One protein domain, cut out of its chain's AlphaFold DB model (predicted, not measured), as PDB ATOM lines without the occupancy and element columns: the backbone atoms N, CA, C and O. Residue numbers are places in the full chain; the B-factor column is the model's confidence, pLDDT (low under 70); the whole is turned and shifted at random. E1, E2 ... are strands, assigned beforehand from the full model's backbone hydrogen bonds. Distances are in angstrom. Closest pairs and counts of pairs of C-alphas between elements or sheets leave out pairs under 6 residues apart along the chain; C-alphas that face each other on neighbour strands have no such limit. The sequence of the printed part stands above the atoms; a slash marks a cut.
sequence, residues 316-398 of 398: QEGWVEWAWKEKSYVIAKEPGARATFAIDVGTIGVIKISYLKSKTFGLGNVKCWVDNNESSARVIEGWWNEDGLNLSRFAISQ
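Overview. This is residues 316 to 398 of the 398 residues of an uncharacterized protein of Thanatephorus cucumeris (strain AG1-IB / isolate 7/3/14) (UniProt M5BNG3). Three two-stranded antiparallel ribbons gather with few contacts between them: the long ribbon E4 with E7 and the shorter hairpin E5 with E6 run roughly along the longest axis, and the hairpin E1 with E2 is set at a slant to them, near E4. The short strand E3 lies between the start of E1 and E5 and pairs with residues 316 to 317. The printed part has 83 residues with seven named strands, E1 to E7 in chain order, and no named helix; its class is all strand, though 39 residues, under half, are in named elements. It is compact, with a radius of gyration of the C-alphas of 13.6 A, and spans 38 by 26 by 26 A.

Arrangement. E4, residues 351 to 358, and E7, residues 390 to 397, are antiparallel neighbours at 151 degrees; N 353 and O 395 are 2.9 A apart, within hydrogen-bond range. E5, residues 365 to 368, and E6, residues 378 to 381, form an antiparallel hairpin at 156 degrees, with N 366 and O 380 at 2.9 A, within hydrogen-bond range. The closest C-alphas of E6 and E7, those of Ile 380 and Ala 395, are 6.7 A apart. Those of E4 and E6, Lys 357 and Glu 381, are 7.3 A apart. E5 and E7 are only just apart, at 8.2 A. E1, residues 319 to 324, and E2, residues 327 to 332, form another antiparallel hairpin, at 149 degrees, with N 322 and O 329 at 2.9 A, within hydrogen-bond range. E2 and E4 are near each other, with 5 pairs of C-alphas within 10 A. E3, residues 338 to 340, pairs with no named strand; residues 316 to 317 pair antiparallel with residues 338 to 339 of E3. E3 and E5 are near each other, with 5 pairs of C-alphas within 10 A. The closest C-alphas of E1 and E3, those of Trp 319 and Ala 339, are 6.4 A apart. E1 and E7 are apart.

Along the chain. From first to last C-alpha, E7 measures 22.7 A, E4 22.1 A, E1 16.0 A, E2 15.9 A, E5 9.9 A, E6 9.6 A and E3 6.9 A. E4 begins at C-alpha 351 (-40.388, -20.344, -15.929). E1 begins at C-alpha 319 (-29.017, -26.989, -0.505), and E7 ends at C-alpha 397 (-36.053, -18.453, -17.930).

Size, cuts and confidence. The two C-alphas farthest apart, those of Thr 347 and Asp 387, are 39.1 A from each other. The printed part has no cut, and no link is long; those from E1 to E2 and from E2 to E3 are tight. The mean pLDDT of the printed part is 87.6, and residues 397 to 398 are under 70.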
ATOM      1  N   GLN A 316     -30.704 -32.796  -4.501       94.94
ATOM      2  CA  GLN A 316     -29.997 -31.680  -3.877       94.94
ATOM      3  C   GLN A 316     -28.640 -32.113  -3.317       94.94
ATOM      4  O   GLN A 316     -28.504 -33.210  -2.782       94.94
ATOM      5  N   GLU A 317     -27.667 -31.216  -3.413       96.31
ATOM      6  CA  GLU A 317     -26.329 -31.316  -2.842       96.31
ATOM      7  C   GLU A 317     -25.957 -29.939  -2.274       96.31
ATOM      8  O   GLU A 317     -25.854 -28.962  -3.014       96.31
ATOM      9  N   GLY A 318     -25.835 -29.833  -0.948       94.62
ATOM     10  CA  GLY A 318     -25.500 -28.580  -0.253       94.62
ATOM     11  C   GLY A 318     -26.645 -27.565  -0.093       94.62
ATOM     12  O   GLY A 318     -26.475 -26.582   0.627       94.62
ATOM     13  N   TRP A 319     -27.809 -27.799  -0.710       95.25
ATOM     14  CA  TRP A 319     -29.017 -26.989  -0.505       95.25
ATOM     15  C   TRP A 319     -29.858 -27.521   0.657       95.25
ATOM     16  O   TRP A 319     -30.043 -28.731   0.792       95.25
ATOM     17  N   VAL A 320     -30.376 -26.619   1.489       93.44
ATOM     18  CA  VAL A 320     -31.191 -26.934   2.669       93.44
ATOM     19  C   VAL A 320     -32.359 -25.964   2.803       93.44
ATOM     20  O   VAL A 320     -32.275 -24.807   2.389       93.44
ATOM     21  N   GLU A 321     -33.448 -26.426   3.410       91.62
ATOM     22  CA  GLU A 321     -34.538 -25.545   3.821       91.62
ATOM     23  C   GLU A 321     -34.062 -24.607   4.936       91.62
ATOM     24  O   GLU A 321     -33.331 -25.000   5.850       91.62
ATOM     25  N   TRP A 322     -34.474 -23.347   4.857       89.50
ATOM     26  CA  TRP A 322     -34.174 -22.345   5.865       89.50
ATOM     27  C   TRP A 322     -35.328 -21.365   6.006       89.50
ATOM     28  O   TRP A 322     -35.908 -20.910   5.019       89.50
ATOM     29  N   ALA A 323     -35.631 -21.007   7.250       84.75
ATOM     30  CA  ALA A 323     -36.662 -20.040   7.569       84.75
ATOM     31  C   ALA A 323     -36.111 -18.907   8.437       84.75
ATOM     32  O   ALA A 323     -35.299 -19.123   9.338       84.75
ATOM     33  N   TRP A 324     -36.605 -17.698   8.189       76.56
ATOM     34  CA  TRP A 324     -36.412 -16.537   9.047       76.56
ATOM     35  C   TRP A 324     -37.761 -15.916   9.361       76.56
ATOM     36  O   TRP A 324     -38.415 -15.351   8.480       76.56
ATOM     37  N   LYS A 325     -38.165 -16.044  10.629       77.44
ATOM     38  CA  LYS A 325     -39.528 -15.752  11.085       77.44
ATOM     39  C   LYS A 325     -40.545 -16.511  10.213       77.44
ATOM     40  O   LYS A 325     -40.398 -17.711  10.011       77.44
ATOM     41  N   GLU A 326     -41.534 -15.826   9.653       71.00
ATOM     42  CA  GLU A 326     -42.563 -16.369   8.763       71.00
ATOM     43  C   GLU A 326     -42.106 -16.582   7.302       71.00
ATOM     44  O   GLU A 326     -42.901 -16.954   6.435       71.00
ATOM     45  N   LYS A 327     -40.830 -16.323   6.981       79.44
ATOM     46  CA  LYS A 327     -40.293 -16.409   5.614       79.44
ATOM     47  C   LYS A 327     -39.508 -17.701   5.404       79.44
ATOM     48  O   LYS A 327     -38.482 -17.891   6.044       79.44
ATOM     49  N   SER A 328     -39.956 -18.537   4.466       87.75
ATOM     50  CA  SER A 328     -39.331 -19.826   4.121       87.75
ATOM     51  C   SER A 328     -38.614 -19.778   2.767       87.75
ATOM     52  O   SER A 328     -39.154 -19.225   1.803       87.75
ATOM     53  N   TYR A 329     -37.423 -20.375   2.687       90.00
ATOM     54  CA  TYR A 329     -36.558 -20.444   1.506       90.00
ATOM     55  C   TYR A 329     -35.841 -21.799   1.420       90.00
ATOM     56  O   TYR A 329     -35.724 -22.520   2.408       90.00
ATOM     57  N   VAL A 330     -35.289 -22.105   0.247       92.38
ATOM     58  CA  VAL A 330     -34.214 -23.097   0.104       92.38
ATOM     59  C   VAL A 330     -32.924 -22.321  -0.145       92.38
ATOM     60  O   VAL A 330     -32.910 -21.419  -0.983       92.38
ATOM     61  N   ILE A 331     -31.864 -22.628   0.600       93.69
ATOM     62  CA  ILE A 331     -30.587 -21.904   0.550       93.69
ATOM     63  C   ILE A 331     -29.417 -22.863   0.347       93.69
ATOM     64  O   ILE A 331     -29.493 -24.028   0.725       93.69
ATOM     65  N   ALA A 332     -28.306 -22.341  -0.162       95.31
ATOM     66  CA  ALA A 332     -26.998 -22.983  -0.113       95.31
ATOM     67  C   ALA A 332     -25.990 -22.045   0.559       95.31
ATOM     68  O   ALA A 332     -26.119 -20.824   0.465       95.31
ATOM     69  N   LYS A 333     -24.996 -22.619   1.245       94.06
ATOM     70  CA  LYS A 333     -23.938 -21.861   1.941       94.06
ATOM     71  C   LYS A 333     -22.579 -21.926   1.248       94.06
ATOM     72  O   LYS A 333     -21.752 -21.056   1.483       94.06
ATOM     73  N   GLU A 334     -22.377 -22.920   0.388       94.69
ATOM     74  CA  GLU A 334     -21.102 -23.176  -0.277       94.69
ATOM     75  C   GLU A 334     -21.237 -23.018  -1.799       94.69
ATOM     76  O   GLU A 334     -22.201 -23.533  -2.385       94.69
ATOM     77  N   PRO A 335     -20.288 -22.342  -2.473       95.38
ATOM     78  CA  PRO A 335     -20.220 -22.327  -3.929       95.38
ATOM     79  C   PRO A 335     -20.135 -23.745  -4.512       95.38
ATOM     80  O   PRO A 335     -19.415 -24.598  -4.003       95.38
ATOM     81  N   GLY A 336     -20.860 -23.991  -5.605       94.75
ATOM     82  CA  GLY A 336     -20.909 -25.300  -6.270       94.75
ATOM     83  C   GLY A 336     -22.051 -26.213  -5.812       94.75
ATOM     84  O   GLY A 336     -22.356 -27.179  -6.507       94.75
ATOM     85  N   ALA A 337     -22.738 -25.881  -4.713       96.94
ATOM     86  CA  ALA A 337     -23.954 -26.575  -4.296       96.94
ATOM     87  C   ALA A 337     -25.028 -26.554  -5.400       96.94
ATOM     88  O   ALA A 337     -25.261 -25.529  -6.050       96.94
ATOM     89  N   ARG A 338     -25.752 -27.664  -5.577       95.62
ATOM     90  CA  ARG A 338     -26.722 -27.843  -6.669       95.62
ATOM     91  C   ARG A 338     -28.067 -28.365  -6.173       95.62
ATOM     92  O   ARG A 338     -28.125 -29.266  -5.345       95.62
ATOM     93  N   ALA A 339     -29.151 -27.843  -6.734       95.50
ATOM     94  CA  ALA A 339     -30.502 -28.364  -6.553       95.50
ATOM     95  C   ALA A 339     -31.180 -28.525  -7.919       95.50
ATOM     96  O   ALA A 339     -30.951 -27.736  -8.833       95.50
ATOM     97  N   THR A 340     -31.981 -29.577  -8.070       95.19
ATOM     98  CA  THR A 340     -32.764 -29.871  -9.277       95.19
ATOM     99  C   THR A 340     -34.229 -29.965  -8.894       95.19
ATOM    100  O   THR A 340     -34.561 -30.652  -7.929       95.19
ATOM    101  N   PHE A 341     -35.097 -29.323  -9.666       93.50
ATOM    102  CA  PHE A 341     -36.539 -29.295  -9.447       93.50
ATOM    103  C   PHE A 341     -37.241 -29.859 -10.681       93.50
ATOM    104  O   PHE A 341     -36.810 -29.598 -11.802       93.50
ATOM    105  N   ALA A 342     -38.303 -30.636 -10.470       92.06
ATOM    106  CA  ALA A 342     -39.229 -30.997 -11.536       92.06
ATOM    107  C   ALA A 342     -40.303 -29.906 -11.622       92.06
ATOM    108  O   ALA A 342     -40.874 -29.540 -10.594       92.06
ATOM    109  N   ILE A 343     -40.528 -29.361 -12.817       87.88
ATOM    110  CA  ILE A 343     -41.475 -28.268 -13.054       87.88
ATOM    111  C   ILE A 343     -42.264 -28.599 -14.317       87.88
ATOM    112  O   ILE A 343     -41.665 -28.861 -15.360       87.88
ATOM    113  N   ASP A 344     -43.588 -28.537 -14.225       85.69
ATOM    114  CA  ASP A 344     -44.465 -28.614 -15.389       85.69
ATOM    115  C   ASP A 344     -44.580 -27.225 -16.021       85.69
ATOM    116  O   ASP A 344     -44.977 -26.256 -15.369       85.69
ATOM    117  N   VAL A 345     -44.200 -27.114 -17.294       82.31
ATOM    118  CA  VAL A 345     -44.195 -25.837 -18.014       82.31
ATOM    119  C   VAL A 345     -45.426 -25.752 -18.910       82.31
ATOM    120  O   VAL A 345     -45.673 -26.623 -19.743       82.31
ATOM    121  N   GLY A 346     -46.211 -24.688 -18.729       75.81
ATOM    122  CA  GLY A 346     -47.397 -24.416 -19.539       75.81
ATOM    123  C   GLY A 346     -47.072 -24.015 -20.983       75.81
ATOM    124  O   GLY A 346     -45.918 -23.894 -21.390       75.81
ATOM    125  N   THR A 347     -48.112 -23.721 -21.761       72.56
ATOM    126  CA  THR A 347     -48.031 -23.461 -23.214       72.56
ATOM    127  C   THR A 347     -47.178 -22.258 -23.621       72.56
ATOM    128  O   THR A 347     -46.810 -22.146 -24.786       72.56
ATOM    129  N   ILE A 348     -46.868 -21.353 -22.690       75.50
ATOM    130  CA  ILE A 348     -46.033 -20.172 -22.946       75.50
ATOM    131  C   ILE A 348     -44.537 -20.482 -22.794       75.50
ATOM    132  O   ILE A 348     -43.710 -19.703 -23.256       75.50
ATOM    133  N   GLY A 349     -44.166 -21.613 -22.183       82.00
ATOM    134  CA  GLY A 349     -42.755 -21.993 -22.057       82.00
ATOM    135  C   GLY A 349     -41.952 -21.129 -21.076       82.00
ATOM    136  O   GLY A 349     -40.732 -21.148 -21.110       82.00
ATOM    137  N   VAL A 350     -42.606 -20.338 -20.219       83.44
ATOM    138  CA  VAL A 350     -41.929 -19.403 -19.305       83.44
ATOM    139  C   VAL A 350     -41.847 -19.987 -17.900       83.44
ATOM    140  O   VAL A 350     -42.866 -20.343 -17.310       83.44
ATOM    141  N   ILE A 351     -40.642 -19.991 -17.329       86.69
ATOM    142  CA  ILE A 351     -40.388 -20.344 -15.929       86.69
ATOM    143  C   ILE A 351     -39.974 -19.086 -15.170       86.69
ATOM    144  O   ILE A 351     -39.052 -18.371 -15.570       86.69
ATOM    145  N   LYS A 352     -40.642 -18.831 -14.042       86.81
ATOM    146  CA  LYS A 352     -40.288 -17.753 -13.115       86.81
ATOM    147  C   LYS A 352     -39.706 -18.329 -11.832       86.81
ATOM    148  O   LYS A 352     -40.318 -19.183 -11.201       86.81
ATOM    149  N   ILE A 353     -38.551 -17.815 -11.421       89.62
ATOM    150  CA  ILE A 353     -37.908 -18.171 -10.153       89.62
ATOM    151  C   ILE A 353     -38.008 -16.970  -9.222       89.62
ATOM    152  O   ILE A 353     -37.456 -15.915  -9.528       89.62
ATOM    153  N   SER A 354     -38.691 -17.138  -8.089       88.75
ATOM    154  CA  SER A 354     -38.693 -16.144  -7.015       88.75
ATOM    155  C   SER A 354     -37.490 -16.352  -6.102       88.75
ATOM    156  O   SER A 354     -37.219 -17.473  -5.673       88.75
ATOM    157  N   TYR A 355     -36.781 -15.277  -5.777       89.94
ATOM    158  CA  TYR A 355     -35.617 -15.310  -4.898       89.94
ATOM    159  C   TYR A 355     -35.547 -14.046  -4.037       89.94
ATOM    160  O   TYR A 355     -36.154 -13.023  -4.353       89.94
ATOM    161  N   LEU A 356     -34.827 -14.114  -2.918       88.19
ATOM    162  CA  LEU A 356     -34.571 -12.947  -2.075       88.19
ATOM    163  C   LEU A 356     -33.378 -12.170  -2.638       88.19
ATOM    164  O   LEU A 356     -32.328 -12.765  -2.872       88.19
ATOM    165  N   LYS A 357     -33.522 -10.852  -2.805       89.06
ATOM    166  CA  LYS A 357     -32.399  -9.943  -3.064       89.06
ATOM    167  C   LYS A 357     -32.139  -9.094  -1.818       89.06
ATOM    168  O   LYS A 357     -33.074  -8.502  -1.270       89.06
ATOM    169  N   SER A 358     -30.908  -9.118  -1.306       88.50
ATOM    170  CA  SER A 358     -30.569  -8.512  -0.013       88.50
ATOM    171  C   SER A 358     -29.073  -8.252   0.173       88.50
ATOM    172  O   SER A 358     -28.245  -9.150   0.005       88.50
ATOM    173  N   LYS A 359     -28.752  -7.040   0.645       90.81
ATOM    174  CA  LYS A 359     -27.446  -6.689   1.222       90.81
ATOM    175  C   LYS A 359     -27.280  -7.281   2.622       90.81
ATOM    176  O   LYS A 359     -26.240  -7.854   2.928       90.81
ATOM    177  N   THR A 360     -28.323  -7.171   3.453       89.25
ATOM    178  CA  THR A 360     -28.343  -7.575   4.871       89.25
ATOM    179  C   THR A 360     -27.953  -9.036   5.084       89.25
ATOM    180  O   THR A 360     -27.258  -9.346   6.044       89.25
ATOM    181  N   PHE A 361     -28.382  -9.930   4.192       88.75
ATOM    182  CA  PHE A 361     -28.085 -11.361   4.292       88.75
ATOM    183  C   PHE A 361     -26.808 -11.782   3.547       88.75
ATOM    184  O   PHE A 361     -26.478 -12.964   3.569       88.75
ATOM    185  N   GLY A 362     -26.098 -10.855   2.887       90.50
ATOM    186  CA  GLY A 362     -24.849 -11.157   2.176       90.50
ATOM    187  C   GLY A 362     -25.002 -12.243   1.105       90.50
ATOM    188  O   GLY A 362     -24.158 -13.129   1.006       90.50
ATOM    189  N   LEU A 363     -26.111 -12.227   0.359       93.50
ATOM    190  CA  LEU A 363     -26.489 -13.328  -0.532       93.50
ATOM    191  C   LEU A 363     -25.528 -13.479  -1.720       93.50
ATOM    192  O   LEU A 363     -25.064 -12.496  -2.278       93.50
ATOM    193  N   GLY A 364     -25.262 -14.719  -2.129       93.94
ATOM    194  CA  GLY A 364     -24.449 -15.025  -3.310       93.94
ATOM    195  C   GLY A 364     -25.235 -15.015  -4.626       93.94
ATOM    196  O   GLY A 364     -26.415 -14.661  -4.681       93.94
ATOM    197  N   ASN A 365     -24.569 -15.460  -5.692       95.19
ATOM    198  CA  ASN A 365     -25.169 -15.625  -7.016       95.19
ATOM    199  C   ASN A 365     -25.510 -17.094  -7.278       95.19
ATOM    200  O   ASN A 365     -24.764 -17.991  -6.887       95.19
ATOM    201  N   VAL A 366     -26.607 -17.334  -7.993       94.75
ATOM    202  CA  VAL A 366     -27.035 -18.674  -8.408       94.75
ATOM    203  C   VAL A 366     -27.074 -18.733  -9.928       94.75
ATOM    204  O   VAL A 366     -27.559 -17.814 -10.577       94.75
ATOM    205  N   LYS A 367     -26.568 -19.820 -10.509       94.56
ATOM    206  CA  LYS A 367     -26.686 -20.100 -11.943       94.56
ATOM    207  C   LYS A 367     -27.836 -21.088 -12.155       94.56
ATOM    208  O   LYS A 367     -27.841 -22.148 -11.536       94.56
ATOM    209  N   CYS A 368     -28.794 -20.749 -13.014       93.31
ATOM    210  CA  CYS A 368     -29.996 -21.545 -13.283       93.31
ATOM    211  C   CYS A 368     -30.116 -21.874 -14.772       93.31
ATOM    212  O   CYS A 368     -29.858 -21.017 -15.615       93.31
ATOM    213  N   TRP A 369     -30.531 -23.098 -15.097       92.81
ATOM    214  CA  TRP A 369     -30.787 -23.555 -16.465       92.81
ATOM    215  C   TRP A 369     -31.859 -24.647 -16.484       92.81
ATOM    216  O   TRP A 369     -32.142 -25.266 -15.457       92.81
ATOM    217  N   VAL A 370     -32.436 -24.877 -17.661       91.38
ATOM    218  CA  VAL A 370     -33.524 -25.836 -17.904       91.38
ATOM    219  C   VAL A 370     -32.999 -26.981 -18.778       91.38
ATOM    220  O   VAL A 370     -32.075 -26.781 -19.566       91.38
ATOM    221  N   ASP A 371     -33.525 -28.195 -18.590       89.50
ATOM    222  CA  ASP A 371     -33.238 -29.388 -19.407       89.50
ATOM    223  C   ASP A 371     -31.748 -29.692 -19.634       89.50
ATOM    224  O   ASP A 371     -31.320 -30.111 -20.706       89.50
ATOM    225  N   ASN A 372     -30.931 -29.487 -18.595       88.75
ATOM    226  CA  ASN A 372     -29.472 -29.649 -18.631       88.75
ATOM    227  C   ASN A 372     -28.736 -28.756 -19.652       88.75
ATOM    228  O   ASN A 372     -27.541 -28.948 -19.872       88.75
ATOM    229  N   ASN A 373     -29.394 -27.741 -20.222       91.50
ATOM    230  CA  ASN A 373     -28.767 -26.792 -21.134       91.50
ATOM    231  C   ASN A 373     -27.995 -25.701 -20.375       91.50
ATOM    232  O   ASN A 373     -28.398 -24.543 -20.314       91.50
ATOM    233  N   GLU A 374     -26.854 -26.054 -19.789       91.44
ATOM    234  CA  GLU A 374     -26.057 -25.097 -19.011       91.44
ATOM    235  C   GLU A 374     -25.519 -23.923 -19.861       91.44
ATOM    236  O   GLU A 374     -25.219 -22.849 -19.334       91.44
ATOM    237  N   SER A 375     -25.434 -24.093 -21.184       92.00
ATOM    238  CA  SER A 375     -24.971 -23.044 -22.099       92.00
ATOM    239  C   SER A 375     -25.926 -21.846 -22.181       92.00
ATOM    240  O   SER A 375     -25.475 -20.727 -22.421       92.00
ATOM    241  N   SER A 376     -27.224 -22.053 -21.923       89.12
ATOM    242  CA  SER A 376     -28.242 -20.996 -21.875       89.12
ATOM    243  C   SER A 376     -28.504 -20.472 -20.460       89.12
ATOM    244  O   SER A 376     -29.457 -19.717 -20.245       89.12
ATOM    245  N   ALA A 377     -27.675 -20.859 -19.487       91.19
ATOM    246  CA  ALA A 377     -27.915 -20.539 -18.093       91.19
ATOM    247  C   ALA A 377     -28.006 -19.030 -17.828       91.19
ATOM    248  O   ALA A 377     -27.276 -18.210 -18.393       91.19
ATOM    249  N   ARG A 378     -28.873 -18.673 -16.883       91.94
ATOM    250  CA  ARG A 378     -29.016 -17.319 -16.347       91.94
ATOM    251  C   ARG A 378     -28.366 -17.235 -14.976       91.94
ATOM    252  O   ARG A 378     -28.478 -18.160 -14.173       91.94
ATOM    253  N   VAL A 379     -27.702 -16.116 -14.706       93.44
ATOM    254  CA  VAL A 379     -27.180 -15.799 -13.374       93.44
ATOM    255  C   VAL A 379     -28.212 -14.954 -12.644       93.44
ATOM    256  O   VAL A 379     -28.644 -13.915 -13.137       93.44
ATOM    257  N   ILE A 380     -28.612 -15.427 -11.472       93.56
ATOM    258  CA  ILE A 380     -29.488 -14.745 -10.532       93.56
ATOM    259  C   ILE A 380     -28.607 -14.126  -9.453       93.56
ATOM    260  O   ILE A 380     -27.947 -14.835  -8.692       93.56
ATOM    261  N   GLU A 381     -28.604 -12.799  -9.389       93.38
ATOM    262  CA  GLU A 381     -27.821 -12.045  -8.412       93.38
ATOM    263  C   GLU A 381     -28.628 -11.807  -7.136       93.38
ATOM    264  O   GLU A 381     -29.590 -11.028  -7.141       93.38
ATOM    265  N   GLY A 382     -28.238 -12.464  -6.040       92.38
ATOM    266  CA  GLY A 382     -28.884 -12.314  -4.734       92.38
ATOM    267  C   GLY A 382     -28.468 -11.050  -3.976       92.38
ATOM    268  O   GLY A 382     -29.203 -10.589  -3.103       92.38
ATOM    269  N   TRP A 383     -27.324 -10.452  -4.309       93.94
ATOM    270  CA  TRP A 383     -26.812  -9.258  -3.633       93.94
ATOM    271  C   TRP A 383     -27.186  -7.954  -4.351       93.94
ATOM    272  O   TRP A 383     -27.337  -7.911  -5.572       93.94
ATOM    273  N   TRP A 384     -27.295  -6.868  -3.586       90.50
ATOM    274  CA  TRP A 384     -27.323  -5.488  -4.082       90.50
ATOM    275  C   TRP A 384     -26.733  -4.525  -3.055       90.50
ATOM    276  O   TRP A 384     -26.559  -4.892  -1.893       90.50
ATOM    277  N   ASN A 385     -26.486  -3.280  -3.460       89.19
ATOM    278  CA  ASN A 385     -26.031  -2.229  -2.556       89.19
ATOM    279  C   ASN A 385     -27.182  -1.350  -2.033       89.19
ATOM    280  O   ASN A 385     -27.061  -0.132  -2.022       89.19
ATOM    281  N   GLU A 386     -28.286  -1.967  -1.612       80.50
ATOM    282  CA  GLU A 386     -29.441  -1.262  -1.043       80.50
ATOM    283  C   GLU A 386     -29.582  -1.602   0.445       80.50
ATOM    284  O   GLU A 386     -29.765  -2.769   0.815       80.50
ATOM    285  N   ASP A 387     -29.472  -0.588   1.304       79.00
ATOM    286  CA  ASP A 387     -29.575  -0.744   2.755       79.00
ATOM    287  C   ASP A 387     -31.038  -0.872   3.206       79.00
ATOM    288  O   ASP A 387     -31.944  -0.252   2.659       79.00
ATOM    289  N   GLY A 388     -31.299  -1.740   4.190       72.50
ATOM    290  CA  GLY A 388     -32.644  -1.965   4.749       72.50
ATOM    291  C   GLY A 388     -33.647  -2.676   3.821       72.50
ATOM    292  O   GLY A 388     -34.661  -3.202   4.293       72.50
ATOM    293  N   LEU A 389     -33.365  -2.781   2.520       75.06
ATOM    294  CA  LEU A 389     -34.240  -3.424   1.543       75.06
ATOM    295  C   LEU A 389     -33.953  -4.926   1.409       75.06
ATOM    296  O   LEU A 389     -32.906  -5.371   0.940       75.06
ATOM    297  N   ASN A 390     -34.954  -5.714   1.805       81.94
ATOM    298  CA  ASN A 390     -34.975  -7.172   1.736       81.94
ATOM    299  C   ASN A 390     -36.236  -7.605   0.984       81.94
ATOM    300  O   ASN A 390     -37.301  -7.749   1.591       81.94
ATOM    301  N   LEU A 391     -36.137  -7.735  -0.341       76.06
ATOM    302  CA  LEU A 391     -37.302  -7.896  -1.215       76.06
ATOM    303  C   LEU A 391     -37.216  -9.177  -2.042       76.06
ATOM    304  O   LEU A 391     -36.143  -9.563  -2.507       76.06
ATOM    305  N   SER A 392     -38.371  -9.800  -2.268       81.44
ATOM    306  CA  SER A 392     -38.504 -10.816  -3.306       81.44
ATOM    307  C   SER A 392     -38.297 -10.189  -4.693       81.44
ATOM    308  O   SER A 392     -38.708  -9.051  -4.965       81.44
ATOM    309  N   ARG A 393     -37.612 -10.933  -5.561       82.94
ATOM    310  CA  ARG A 393     -37.351 -10.635  -6.970       82.94
ATOM    311  C   ARG A 393     -37.620 -11.875  -7.808       82.94
ATOM    312  O   ARG A 393     -37.715 -12.981  -7.275       82.94
ATOM    313  N   PHE A 394     -37.731 -11.671  -9.114       78.88
ATOM    314  CA  PHE A 394     -38.011 -12.725 -10.074       78.88
ATOM    315  C   PHE A 394     -36.943 -12.762 -11.153       78.88
ATOM    316  O   PHE A 394     -36.487 -11.726 -11.634       78.88
ATOM    317  N   ALA A 395     -36.551 -13.973 -11.525       76.38
ATOM    318  CA  ALA A 395     -35.769 -14.238 -12.716       76.38
ATOM    319  C   ALA A 395     -36.631 -15.033 -13.698       76.38
ATOM    320  O   ALA A 395     -37.372 -15.931 -13.292       76.38
ATOM    321  N   ILE A 396     -36.524 -14.696 -14.981       74.00
ATOM    322  CA  ILE A 396     -37.251 -15.363 -16.061       74.00
ATOM    323  C   ILE A 396     -36.275 -16.264 -16.816       74.00
ATOM    324  O   ILE A 396     -35.222 -15.808 -17.268       74.00
ATOM    325  N   SER A 397     -36.656 -17.527 -16.975       68.00
ATOM    326  CA  SER A 397     -36.053 -18.453 -17.930       68.00
ATOM    327  C   SER A 397     -37.087 -18.784 -19.002       68.00
ATOM    328  O   SER A 397     -38.262 -18.982 -18.685       68.00
ATOM    329  N   GLN A 398     -36.640 -18.807 -20.254       60.31
ATOM    330  CA  GLN A 398     -37.400 -19.224 -21.434       60.31
ATOM    331  C   GLN A 398     -36.642 -20.337 -22.137       60.31
ATOM    332  O   GLN A 398     -35.386 -20.279 -22.089       60.31
TER     333      GLN A 398